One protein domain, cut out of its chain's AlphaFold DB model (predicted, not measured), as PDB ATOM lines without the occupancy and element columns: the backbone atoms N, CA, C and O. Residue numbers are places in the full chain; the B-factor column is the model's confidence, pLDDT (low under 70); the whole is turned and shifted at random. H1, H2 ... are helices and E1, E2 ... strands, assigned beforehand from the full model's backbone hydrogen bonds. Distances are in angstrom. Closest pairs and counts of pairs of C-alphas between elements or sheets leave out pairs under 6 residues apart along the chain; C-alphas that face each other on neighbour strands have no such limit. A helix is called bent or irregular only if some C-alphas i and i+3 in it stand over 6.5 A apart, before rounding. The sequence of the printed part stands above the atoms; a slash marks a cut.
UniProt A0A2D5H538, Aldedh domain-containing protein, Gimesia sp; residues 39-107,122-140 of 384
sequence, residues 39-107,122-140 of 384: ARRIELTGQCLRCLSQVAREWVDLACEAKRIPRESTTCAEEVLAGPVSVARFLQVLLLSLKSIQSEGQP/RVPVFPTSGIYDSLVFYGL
ATOM      1  N   ALA A  39      57.182   8.548  29.448       94.25
ATOM      2  CA  ALA A  39      58.163   8.135  30.453       94.25
ATOM      3  C   ALA A  39      57.738   8.536  31.876       94.25
ATOM      4  O   ALA A  39      57.793   7.715  32.795       94.25
ATOM      5  N   ARG A  40      57.251   9.771  32.047       93.75
ATOM      6  CA  ARG A  40      56.756  10.259  33.338       93.75
ATOM      7  C   ARG A  40      55.483   9.527  33.767       93.75
ATOM      8  O   ARG A  40      55.368   9.149  34.931       93.75
ATOM      9  N   ARG A  41      54.566   9.238  32.834       96.06
ATOM     10  CA  ARG A  41      53.363   8.423  33.100       96.06
ATOM     11  C   ARG A  41      53.733   7.027  33.605       96.06
ATOM     12  O   ARG A  41      53.158   6.574  34.593       96.06
ATOM     13  N   ILE A  42      54.715   6.360  32.988       97.94
ATOM     14  CA  ILE A  42      55.225   5.045  33.429       97.94
ATOM     15  C   ILE A  42      55.759   5.118  34.863       97.94
ATOM     16  O   ILE A  42      55.435   4.260  35.690       97.94
ATOM     17  N   GLU A  43      56.568   6.136  35.163       98.00
ATOM     18  CA  GLU A  43      57.157   6.337  36.486       98.00
ATOM     19  C   GLU A  43      56.077   6.527  37.563       98.00
ATOM     20  O   GLU A  43      56.043   5.769  38.540       98.00
ATOM     21  N   LEU A  44      55.163   7.479  37.346       98.06
ATOM     22  CA  LEU A  44      54.072   7.799  38.267       98.06
ATOM     23  C   LEU A  44      53.132   6.607  38.466       98.06
ATOM     24  O   LEU A  44      52.787   6.283  39.602       98.06
ATOM     25  N   THR A  45      52.778   5.895  37.391       98.62
ATOM     26  CA  THR A  45      51.948   4.677  37.455       98.62
ATOM     27  C   THR A  45      52.607   3.615  38.338       98.62
ATOM     28  O   THR A  45      51.972   3.043  39.226       98.62
ATOM     29  N   GLY A  46      53.908   3.371  38.138       98.62
ATOM     30  CA  GLY A  46      54.666   2.408  38.932       98.62
ATOM     31  C   GLY A  46      54.814   2.811  40.403       98.62
ATOM     32  O   GLY A  46      54.791   1.940  41.274       98.62
ATOM     33  N   GLN A  47      54.969   4.105  40.695       98.69
ATOM     34  CA  GLN A  47      55.014   4.630  42.064       98.69
ATOM     35  C   GLN A  47      53.650   4.502  42.758       98.69
ATOM     36  O   GLN A  47      53.593   3.957  43.858       98.69
ATOM     37  N   CYS A  48      52.556   4.886  42.092       98.81
ATOM     38  CA  CYS A  48      51.196   4.745  42.622       98.81
ATOM     39  C   CYS A  48      50.859   3.285  42.936       98.81
ATOM     40  O   CYS A  48      50.302   2.998  43.989       98.81
ATOM     41  N   LEU A  49      51.258   2.336  42.079       98.38
ATOM     42  CA  LEU A  49      51.038   0.909  42.336       98.38
ATOM     43  C   LEU A  49      51.746   0.430  43.618       98.38
ATOM     44  O   LEU A  49      51.197  -0.391  44.355       98.38
ATOM     45  N   ARG A  50      52.951   0.946  43.905       98.62
ATOM     46  CA  ARG A  50      53.684   0.638  45.146       98.62
ATOM     47  C   ARG A  50      53.034   1.271  46.374       98.62
ATOM     48  O   ARG A  50      52.932   0.611  47.397       98.62
ATOM     49  N   CYS A  51      52.595   2.521  46.275       98.75
ATOM     50  CA  CYS A  51      51.897   3.208  47.359       98.75
ATOM     51  C   CYS A  51      50.551   2.538  47.675       98.75
ATOM     52  O   CYS A  51      50.258   2.237  48.831       98.75
ATOM     53  N   LEU A  52      49.770   2.205  46.644       98.62
ATOM     54  CA  LEU A  52      48.499   1.492  46.769       98.62
ATOM     55  C   LEU A  52      48.663   0.142  47.480       98.62
ATOM     56  O   LEU A  52      47.862  -0.193  48.351       98.62
ATOM     57  N   SER A  53      49.700  -0.637  47.149       98.06
ATOM     58  CA  SER A  53      49.900  -1.956  47.767       98.06
ATOM     59  C   SER A  53      50.170  -1.879  49.273       98.06
ATOM     60  O   SER A  53      49.815  -2.807  50.000       98.06
ATOM     61  N   GLN A  54      50.725  -0.762  49.758       98.56
ATOM     62  CA  GLN A  54      50.967  -0.526  51.184       98.56
ATOM     63  C   GLN A  54      49.685  -0.223  51.968       98.56
ATOM     64  O   GLN A  54      49.640  -0.476  53.170       98.56
ATOM     65  N   VAL A  55      48.645   0.299  51.309       98.50
ATOM     66  CA  VAL A  55      47.390   0.721  51.958       98.50
ATOM     67  C   VAL A  55      46.178  -0.120  51.561       98.50
ATOM     68  O   VAL A  55      45.089   0.081  52.089       98.50
ATOM     69  N   ALA A  56      46.349  -1.102  50.674       98.25
ATOM     70  CA  ALA A  56      45.260  -1.926  50.155       98.25
ATOM     71  C   ALA A  56      44.447  -2.627  51.257       98.25
ATOM     72  O   ALA A  56      43.225  -2.683  51.174       98.25
ATOM     73  N   ARG A  57      45.099  -3.144  52.307       97.50
ATOM     74  CA  ARG A  57      44.383  -3.784  53.423       97.50
ATOM     75  C   ARG A  57      43.564  -2.777  54.228       97.50
ATOM     76  O   ARG A  57      42.399  -3.030  54.490       97.50
ATOM     77  N   GLU A  58      44.162  -1.638  54.555       98.25
ATOM     78  CA  GLU A  58      43.495  -0.555  55.285       98.25
ATOM     79  C   GLU A  58      42.272  -0.035  54.524       98.25
ATOM     80  O   GLU A  58      41.220   0.165  55.120       98.25
ATOM     81  N   TRP A  59      42.375   0.095  53.197       98.44
ATOM     82  CA  TRP A  59      41.234   0.416  52.339       98.44
ATOM     83  C   TRP A  59      40.084  -0.574  52.551       98.44
ATOM     84  O   TRP A  59      38.955  -0.161  52.820       98.44
ATOM     85  N   VAL A  60      40.359  -1.878  52.433       98.00
ATOM     86  CA  VAL A  60      39.344  -2.934  52.577       98.00
ATOM     87  C   VAL A  60      38.732  -2.910  53.972       98.00
ATOM     88  O   VAL A  60      37.510  -2.948  54.090       98.00
ATOM     89  N   ASP A  61      39.553  -2.786  55.015       97.56
ATOM     90  CA  ASP A  61      39.089  -2.762  56.403       97.56
ATOM     91  C   ASP A  61      38.146  -1.578  56.661       97.56
ATOM     92  O   ASP A  61      37.056  -1.767  57.208       97.56
ATOM     93  N   LEU A  62      38.512  -0.378  56.196       98.19
ATOM     94  CA  LEU A  62      37.678   0.820  56.304       98.19
ATOM     95  C   LEU A  62      36.379   0.697  55.496       98.19
ATOM     96  O   LEU A  62      35.319   1.121  55.954       98.19
ATOM     97  N   ALA A  63      36.433   0.105  54.300       97.38
ATOM     98  CA  ALA A  63      35.243  -0.112  53.481       97.38
ATOM     99  C   ALA A  63      34.282  -1.127  54.113       97.38
ATOM    100  O   ALA A  63      33.070  -0.897  54.135       97.38
ATOM    101  N   CYS A  64      34.812  -2.210  54.683       97.62
ATOM    102  CA  CYS A  64      34.026  -3.169  55.445       97.62
ATOM    103  C   CYS A  64      33.395  -2.519  56.681       97.62
ATOM    104  O   CYS A  64      32.214  -2.744  56.934       97.62
ATOM    105  N   GLU A  65      34.128  -1.677  57.412       97.56
ATOM    106  CA  GLU A  65      33.590  -0.934  58.556       97.56
ATOM    107  C   GLU A  65      32.439  -0.008  58.142       97.56
ATOM    108  O   GLU A  65      31.330  -0.121  58.674       97.56
ATOM    109  N   ALA A  66      32.655   0.837  57.129       96.62
ATOM    110  CA  ALA A  66      31.651   1.775  56.631       96.62
ATOM    111  C   ALA A  66      30.372   1.071  56.143       96.62
ATOM    112  O   ALA A  66      29.255   1.555  56.356       96.62
ATOM    113  N   LYS A  67      30.520  -0.105  55.524       96.25
ATOM    114  CA  LYS A  67      29.409  -0.920  55.010       96.25
ATOM    115  C   LYS A  67      28.888  -1.960  56.007       96.25
ATOM    116  O   LYS A  67      28.000  -2.733  55.653       96.25
ATOM    117  N   ARG A  68      29.403  -1.974  57.244       96.75
ATOM    118  CA  ARG A  68      29.058  -2.932  58.312       96.75
ATOM    119  C   ARG A  68      29.195  -4.400  57.888       96.75
ATOM    120  O   ARG A  68      28.386  -5.245  58.270       96.75
ATOM    121  N   ILE A  69      30.211  -4.705  57.088       96.31
ATOM    122  CA  ILE A  69      30.543  -6.067  56.670       96.31
ATOM    123  C   ILE A  69      31.370  -6.722  57.791       96.31
ATOM    124  O   ILE A  69      32.424  -6.194  58.153       96.31
ATOM    125  N   PRO A  70      30.929  -7.861  58.364       92.88
ATOM    126  CA  PRO A  70      31.701  -8.560  59.391       92.88
ATOM    127  C   PRO A  70      33.061  -9.013  58.854       92.88
ATOM    128  O   PRO A  70      33.122  -9.579  57.768       92.88
ATOM    129  N   ARG A  71      34.139  -8.833  59.630       83.06
ATOM    130  CA  ARG A  71      35.522  -9.123  59.190       83.06
ATOM    131  C   ARG A  71      35.735 -10.558  58.702       83.06
ATOM    132  O   ARG A  71      36.418 -10.762  57.707       83.06
ATOM    133  N   GLU A  72      35.106 -11.525  59.367       86.94
ATOM    134  CA  GLU A  72      35.189 -12.953  59.020       86.94
ATOM    135  C   GLU A  72      34.241 -13.358  57.874       86.94
ATOM    136  O   GLU A  72      34.195 -14.522  57.478       86.94
ATOM    137  N   SER A  73      33.444 -12.420  57.345       91.81
ATOM    138  CA  SER A  73      32.534 -12.698  56.237       91.81
ATOM    139  C   SER A  73      33.295 -12.821  54.921       91.81
ATOM    140  O   SER A  73      34.135 -11.990  54.578       91.81
ATOM    141  N   THR A  74      32.904 -13.795  54.100       92.31
ATOM    142  CA  THR A  74      33.380 -13.903  52.715       92.31
ATOM    143  C   THR A  74      32.981 -12.693  51.865       92.31
ATOM    144  O   THR A  74      33.643 -12.401  50.872       92.31
ATOM    145  N   THR A  75      31.962 -11.930  52.278       93.12
ATOM    146  CA  THR A  75      31.545 -10.675  51.633       93.12
ATOM    147  C   THR A  75      32.644  -9.610  51.631       93.12
ATOM    148  O   THR A  75      32.642  -8.757  50.749       93.12
ATOM    149  N   CYS A  76      33.627  -9.671  52.540       94.56
ATOM    150  CA  CYS A  76      34.795  -8.782  52.506       94.56
ATOM    151  C   CYS A  76      35.537  -8.840  51.157       94.56
ATOM    152  O   CYS A  76      36.126  -7.848  50.732       94.56
ATOM    153  N   ALA A  77      35.475  -9.976  50.447       94.06
ATOM    154  CA  ALA A  77      36.061 -10.119  49.116       94.06
ATOM    155  C   ALA A  77      35.445  -9.158  48.082       94.06
ATOM    156  O   ALA A  77      36.123  -8.777  47.127       94.06
ATOM    157  N   GLU A  78      34.195  -8.721  48.276       95.00
ATOM    158  CA  GLU A  78      33.584  -7.705  47.419       95.00
ATOM    159  C   GLU A  78      34.341  -6.379  47.517       95.00
ATOM    160  O   GLU A  78      34.615  -5.775  46.488       95.00
ATOM    161  N   GLU A  79      34.763  -5.959  48.714       96.31
ATOM    162  CA  GLU A  79      35.502  -4.701  48.903       96.31
ATOM    163  C   GLU A  79      36.949  -4.785  48.410       96.31
ATOM    164  O   GLU A  79      37.511  -3.790  47.957       96.31
ATOM    165  N   VAL A  80      37.535  -5.986  48.406       96.00
ATOM    166  CA  VAL A  80      38.834  -6.238  47.766       96.00
ATOM    167  C   VAL A  80      38.749  -5.929  46.266       96.00
ATOM    168  O   VAL A  80      39.575  -5.176  45.741       96.00
ATOM    169  N   LEU A  81      37.735  -6.474  45.584       93.69
ATOM    170  CA  LEU A  81      37.541  -6.326  44.139       93.69
ATOM    171  C   LEU A  81      36.938  -4.970  43.747       93.69
ATOM    172  O   LEU A  81      37.324  -4.418  42.723       93.69
ATOM    173  N   ALA A  82      36.046  -4.401  44.554       94.50
ATOM    174  CA  ALA A  82      35.406  -3.101  44.326       94.50
ATOM    175  C   ALA A  82      36.258  -1.905  44.801       94.50
ATOM    176  O   ALA A  82      35.832  -0.751  44.687       94.50
ATOM    177  N   GLY A  83      37.445  -2.175  45.349       97.12
ATOM    178  CA  GLY A  83      38.399  -1.186  45.841       97.12
ATOM    179  C   GLY A  83      39.800  -1.418  45.264       97.12
ATOM    180  O   GLY A  83      40.000  -1.281  44.051       97.12
ATOM    181  N   PRO A  84      40.796  -1.767  46.095       98.12
ATOM    182  CA  PRO A  84      42.204  -1.686  45.719       98.12
ATOM    183  C   PRO A  84      42.615  -2.635  44.589       98.12
ATOM    184  O   PRO A  84      43.508  -2.279  43.823       98.12
ATOM    185  N   VAL A  85      41.993  -3.813  44.425       96.62
ATOM    186  CA  VAL A  85      42.378  -4.735  43.336       96.62
ATOM    187  C   VAL A  85      41.969  -4.189  41.970       96.62
ATOM    188  O   VAL A  85      42.759  -4.279  41.033       96.62
ATOM    189  N   SER A  86      40.794  -3.563  41.855       96.38
ATOM    190  CA  SER A  86      40.379  -2.891  40.615       96.38
ATOM    191  C   SER A  86      41.344  -1.768  40.228       96.38
ATOM    192  O   SER A  86      41.775  -1.697  39.078       96.38
ATOM    193  N   VAL A  87      41.759  -0.941  41.194       98.44
ATOM    194  CA  VAL A  87      42.727   0.148  40.961       98.44
ATOM    195  C   VAL A  87      44.116  -0.404  40.621       98.44
ATOM    196  O   VAL A  87      44.766   0.072  39.692       98.44
ATOM    197  N   ALA A  88      44.567  -1.448  41.321       97.75
ATOM    198  CA  ALA A  88      45.845  -2.094  41.041       97.75
ATOM    199  C   ALA A  88      45.863  -2.709  39.637       97.75
ATOM    200  O   ALA A  88      46.827  -2.511  38.898       97.75
ATOM    201  N   ARG A  89      44.785  -3.399  39.241       96.62
ATOM    202  CA  ARG A  89      44.646  -3.957  37.894       96.62
ATOM    203  C   ARG A  89      44.642  -2.850  36.841       96.62
ATOM    204  O   ARG A  89      45.363  -2.974  35.857       96.62
ATOM    205  N   PHE A  90      43.901  -1.759  37.057       97.50
ATOM    206  CA  PHE A  90      43.912  -0.592  36.167       97.50
ATOM    207  C   PHE A  90      45.339  -0.064  35.952       97.50
ATOM    208  O   PHE A  90      45.796   0.038  34.815       97.50
ATOM    209  N   LEU A  91      46.079   0.190  37.038       98.12
ATOM    210  CA  LEU A  91      47.461   0.679  36.979       98.12
ATOM    211  C   LEU A  91      48.398  -0.314  36.280       98.12
ATOM    212  O   LEU A  91      49.275   0.100  35.529       98.12
ATOM    213  N   GLN A  92      48.232  -1.619  36.503       97.06
ATOM    214  CA  GLN A  92      49.051  -2.644  35.853       97.06
ATOM    215  C   GLN A  92      48.797  -2.724  34.345       97.06
ATOM    216  O   GLN A  92      49.759  -2.755  33.577       97.06
ATOM    217  N   VAL A  93      47.529  -2.728  33.918       96.38
ATOM    218  CA  VAL A  93      47.161  -2.712  32.493       96.38
ATOM    219  C   VAL A  93      47.704  -1.447  31.833       96.38
ATOM    220  O   VAL A  93      48.370  -1.532  30.803       96.38
ATOM    221  N   LEU A  94      47.506  -0.285  32.465       96.31
ATOM    222  CA  LEU A  94      48.018   0.987  31.967       96.31
ATOM    223  C   LEU A  94      49.548   0.982  31.862       96.31
ATOM    224  O   LEU A  94      50.099   1.396  30.846       96.31
ATOM    225  N   LEU A  95      50.248   0.460  32.872       96.94
ATOM    226  CA  LEU A  95      51.706   0.363  32.870       96.94
ATOM    227  C   LEU A  95      52.223  -0.515  31.725       96.94
ATOM    228  O   LEU A  95      53.239  -0.178  31.118       96.94
ATOM    229  N   LEU A  96      51.554  -1.634  31.436       96.06
ATOM    230  CA  LEU A  96      51.906  -2.497  30.310       96.06
ATOM    231  C   LEU A  96      51.692  -1.786  28.972       96.06
ATOM    232  O   LEU A  96      52.598  -1.807  28.138       96.06
ATOM    233  N   SER A  97      50.550  -1.118  28.795       95.19
ATOM    234  CA  SER A  97      50.256  -0.359  27.577       95.19
ATOM    235  C   SER A  97      51.245   0.785  27.364       95.19
ATOM    236  O   SER A  97      51.817   0.899  26.287       95.19
ATOM    237  N   LEU A  98      51.525   1.593  28.393       95.88
ATOM    238  CA  LEU A  98      52.485   2.697  28.295       95.88
ATOM    239  C   LEU A  98      53.902   2.200  27.983       95.88
ATOM    240  O   LEU A  98      54.603   2.811  27.179       95.88
ATOM    241  N   LYS A  99      54.326   1.081  28.585       96.44
ATOM    242  CA  LYS A  99      55.633   0.479  28.292       96.44
ATOM    243  C   LYS A  99      55.736   0.004  26.850       96.44
ATOM    244  O   LYS A  99      56.762   0.261  26.231       96.44
ATOM    245  N   SER A 100      54.707  -0.654  26.308       95.56
ATOM    246  CA  SER A 100      54.761  -1.073  24.904       95.56
ATOM    247  C   SER A 100      54.662   0.121  23.959       95.56
ATOM    248  O   SER A 100      55.364   0.137  22.959       95.56
ATOM    249  N   ILE A 101      53.891   1.160  24.292       95.00
ATOM    250  CA  ILE A 101      53.887   2.414  23.524       95.00
ATOM    251  C   ILE A 101      55.294   3.022  23.494       95.00
ATOM    252  O   ILE A 101      55.782   3.378  22.426       95.00
ATOM    253  N   GLN A 102      55.990   3.072  24.633       95.25
ATOM    254  CA  GLN A 102      57.353   3.599  24.702       95.25
ATOM    255  C   GLN A 102      58.364   2.781  23.882       95.25
ATOM    256  O   GLN A 102      59.267   3.366  23.288       95.25
ATOM    257  N   SER A 103      58.262   1.447  23.869       95.94
ATOM    258  CA  SER A 103      59.253   0.583  23.209       95.94
ATOM    259  C   SER A 103      58.915   0.203  21.765       95.94
ATOM    260  O   SER A 103      59.821  -0.066  20.984       95.94
ATOM    261  N   GLU A 104      57.630   0.121  21.424       93.56
ATOM    262  CA  GLU A 104      57.108  -0.417  20.156       93.56
ATOM    263  C   GLU A 104      56.269   0.613  19.376       93.56
ATOM    264  O   GLU A 104      55.876   0.340  18.246       93.56
ATOM    265  N   GLY A 105      55.979   1.786  19.955       91.62
ATOM    266  CA  GLY A 105      55.162   2.839  19.340       91.62
ATOM    267  C   GLY A 105      53.648   2.613  19.424       91.62
ATOM    268  O   GLY A 105      52.889   3.475  19.000       91.62
ATOM    269  N   GLN A 106      53.188   1.484  19.977       91.44
ATOM    270  CA  GLN A 106      51.764   1.142  20.084       91.44
ATOM    271  C   GLN A 106      51.462   0.211  21.276       91.44
ATOM    272  O   GLN A 106      52.363  -0.486  21.761       91.44
ATOM    273  N   PRO A 107      50.210   0.162  21.777       91.00
ATOM    274  CA  PRO A 107      49.814  -0.779  22.822       91.00
ATOM    275  C   PRO A 107      49.842  -2.233  22.320       91.00
ATOM    276  O   PRO A 107      49.442  -2.541  21.196       91.00
ATOM    277  N   ARG A 122      37.958  -6.848  14.071       89.31
ATOM    278  CA  ARG A 122      37.776  -7.367  15.430       89.31
ATOM    279  C   ARG A 122      39.090  -7.324  16.189       89.31
ATOM    280  O   ARG A 122      40.071  -7.965  15.797       89.31
ATOM    281  N   VAL A 123      39.098  -6.584  17.289       90.38
ATOM    282  CA  VAL A 123      40.276  -6.349  18.123       90.38
ATOM    283  C   VAL A 123      40.088  -7.082  19.444       90.38
ATOM    284  O   VAL A 123      39.203  -6.702  20.206       90.38
ATOM    285  N   PRO A 124      40.879  -8.117  19.766       92.00
ATOM    286  CA  PRO A 124      40.830  -8.706  21.098       92.00
ATOM    287  C   PRO A 124      41.316  -7.679  22.123       92.00
ATOM    288  O   PRO A 124      42.389  -7.107  21.959       92.00
ATOM    289  N   VAL A 125      40.531  -7.446  23.174       92.19
ATOM    290  CA  VAL A 125      40.842  -6.462  24.232       92.19
ATOM    291  C   VAL A 125      40.960  -7.098  25.618       92.19
ATOM    292  O   VAL A 125      41.453  -6.466  26.548       92.19
ATOM    293  N   PHE A 126      40.555  -8.363  25.764       94.00
ATOM    294  CA  PHE A 126      40.583  -9.083  27.036       94.00
ATOM    295  C   PHE A 126      40.617 -10.609  26.825       94.00
ATOM    296  O   PHE A 126      39.942 -11.088  25.905       94.00
ATOM    297  N   PRO A 127      41.317 -11.394  27.671       94.12
ATOM    298  CA  PRO A 127      42.085 -11.011  28.872       94.12
ATOM    299  C   PRO A 127      43.433 -10.339  28.573       94.12
ATOM    300  O   PRO A 127      44.051 -10.625  27.551       94.12
ATOM    301  N   THR A 128      43.933  -9.473  29.464       91.44
ATOM    302  CA  THR A 128      45.246  -8.830  29.281       91.44
ATOM    303  C   THR A 128      46.391  -9.823  29.520       91.44
ATOM    304  O   THR A 128      46.444 -10.537  30.523       91.44
ATOM    305  N   SER A 129      47.358  -9.857  28.603       86.94
ATOM    306  CA  SER A 129      48.556 -10.693  28.746       86.94
ATOM    307  C   SER A 129      49.537 -10.092  29.760       86.94
ATOM    308  O   SER A 129      49.760  -8.887  29.766       86.94
ATOM    309  N   GLY A 130      50.168 -10.931  30.588       85.56
ATOM    310  CA  GLY A 130      51.229 -10.510  31.520       85.56
ATOM    311  C   GLY A 130      50.793 -10.204  32.959       85.56
ATOM    312  O   GLY A 130      51.662  -9.949  33.787       85.56
ATOM    313  N   ILE A 131      49.493 -10.276  33.283       90.31
ATOM    314  CA  ILE A 131      48.954 -10.013  34.641       90.31
ATOM    315  C   ILE A 131      48.009 -11.111  35.159       90.31
ATOM    316  O   ILE A 131      47.147 -10.858  35.989       90.31
ATOM    317  N   TYR A 132      48.160 -12.346  34.668       90.12
ATOM    318  CA  TYR A 132      47.334 -13.505  35.049       90.12
ATOM    319  C   TYR A 132      45.818 -13.353  34.815       90.12
ATOM    320  O   TYR A 132      45.052 -14.183  35.302       90.12
ATOM    321  N   ASP A 133      45.366 -12.375  34.022       92.12
ATOM    322  CA  ASP A 133      43.938 -12.210  33.718       92.12
ATOM    323  C   ASP A 133      43.319 -13.488  33.137       92.12
ATOM    324  O   ASP A 133      42.201 -13.836  33.490       92.12
ATOM    325  N   SER A 134      44.037 -14.224  32.284       91.06
ATOM    326  CA  SER A 134      43.532 -15.476  31.704       91.06
ATOM    327  C   SER A 134      43.256 -16.567  32.744       91.06
ATOM    328  O   SER A 134      42.434 -17.449  32.499       91.06
ATOM    329  N   LEU A 135      43.930 -16.510  33.899       91.88
ATOM    330  CA  LEU A 135      43.686 -17.396  35.033       91.88
ATOM    331  C   LEU A 135      42.527 -16.878  35.894       91.88
ATOM    332  O   LEU A 135      41.647 -17.654  36.252       91.88
ATOM    333  N   VAL A 136      42.522 -15.579  36.214       90.31
ATOM    334  CA  VAL A 136      41.507 -14.951  37.082       90.31
ATOM    335  C   VAL A 136      40.129 -14.934  36.419       90.31
ATOM    336  O   VAL A 136      39.120 -15.197  37.065       90.31
ATOM    337  N   PHE A 137      40.091 -14.664  35.119       90.75
ATOM    338  CA  PHE A 137      38.879 -14.516  34.320       90.75
ATOM    339  C   PHE A 137      38.732 -15.661  33.320       90.75
ATOM    340  O   PHE A 137      38.327 -15.468  32.172       90.75
ATOM    341  N   TYR A 138      39.108 -16.866  33.748       91.38
ATOM    342  CA  TYR A 138      39.048 -18.061  32.920       91.38
ATOM    343  C   TYR A 138      37.665 -18.229  32.272       91.38
ATOM    344  O   TYR A 138      36.632 -18.161  32.933       91.38
ATOM    345  N   GLY A 139      37.659 -18.469  30.959       89.19
ATOM    346  CA  GLY A 139      36.436 -18.623  30.167       89.19
ATOM    347  C   GLY A 139      35.809 -17.313  29.684       89.19
ATOM    348  O   GLY A 139      34.851 -17.370  28.916       89.19
ATOM    349  N   LEU A 140      36.352 -16.152  30.067       91.81
ATOM    350  CA  LEU A 140      35.921 -14.848  29.565       91.81
ATOM    351  C   LEU A 140      36.887 -14.322  28.497       91.81
ATOM    352  O   LEU A 140      38.107 -14.377  28.642       91.81
TER     353      LEU A 140
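What this domain is: This is residues 39 to 107 and 122 to 140 of the 384 residues of the protein "Aldedh domain-containing protein" of Gimesia sp (UniProt A0A2D5H538). Two long helical stretches, H1a and H3, lie side by side and run opposite ways; at one end the bent arm H1b, a loop and the short H2 bring the chain round from one to the other. Beyond H3, on the side away from H1a, lies a small separate piece with strand E1 and the short H4. The printed part has 88 residues with four named helices and one named strand, in the order H1, H2, H3, E1, H4, and is mostly helix. It is loose, with a radius of gyration of the C-alphas of 15.7 A, and flat, spanning 47 by 33 by 16 A.

How they stand to each other: H1, residues 39 to 66, was assigned as one helix by its hydrogen bonds but is bent: C-alphas 54 and 57 are 7.7 A apart, and its arms H1a, residues 39 to 54, and H1b, residues 57 to 66, stand at a steep tilt of 63 degrees. H1b touches H2, residues 76 to 81, closest at the C-alphas of Val 60 and Glu 79, 5.6 A. H2 and H3, residues 84 to 104, meet only through their link. H1a touches H3 at a shallow tilt of 23 degrees, opposite ways; their closest C-alphas, Ile 42 and Leu 95, are 5.9 A apart. E1, residues 122 to 126, pairs with no named strand and is apart from H3. H4, residues 133 to 136, touches no helix and is only just apart from E1, closest 8.1 A. Every O i to N i+4 pair is within hydrogen-bond range in H1b, H2 and H3, and 11 of 12 in H1a; H4 is too short for such a pair.

Where its parts are: H1a begins at C-alpha 39 (58.163, 8.135, 30.453) and is 23.6 A long; H1b is 14.3 A. H3, 29.6 A, ends at C-alpha 104 (57.108, -0.417, 20.156). E1 is 12.1 A long, and H4 ends at C-alpha 136 (41.507, -14.951, 37.082).

The domain as a whole: The C-alphas farthest apart, of Pro 70 and Gly 105, are 47.8 A apart. Residues 108 to 121 are not printed; C-alphas 107 and 122 are 15.6 A apart across this cut. Of the links printed whole, H2 to H3 is tight, and H1 to H2 and E1 to H4 are short. No printed residue has pLDDT under 70.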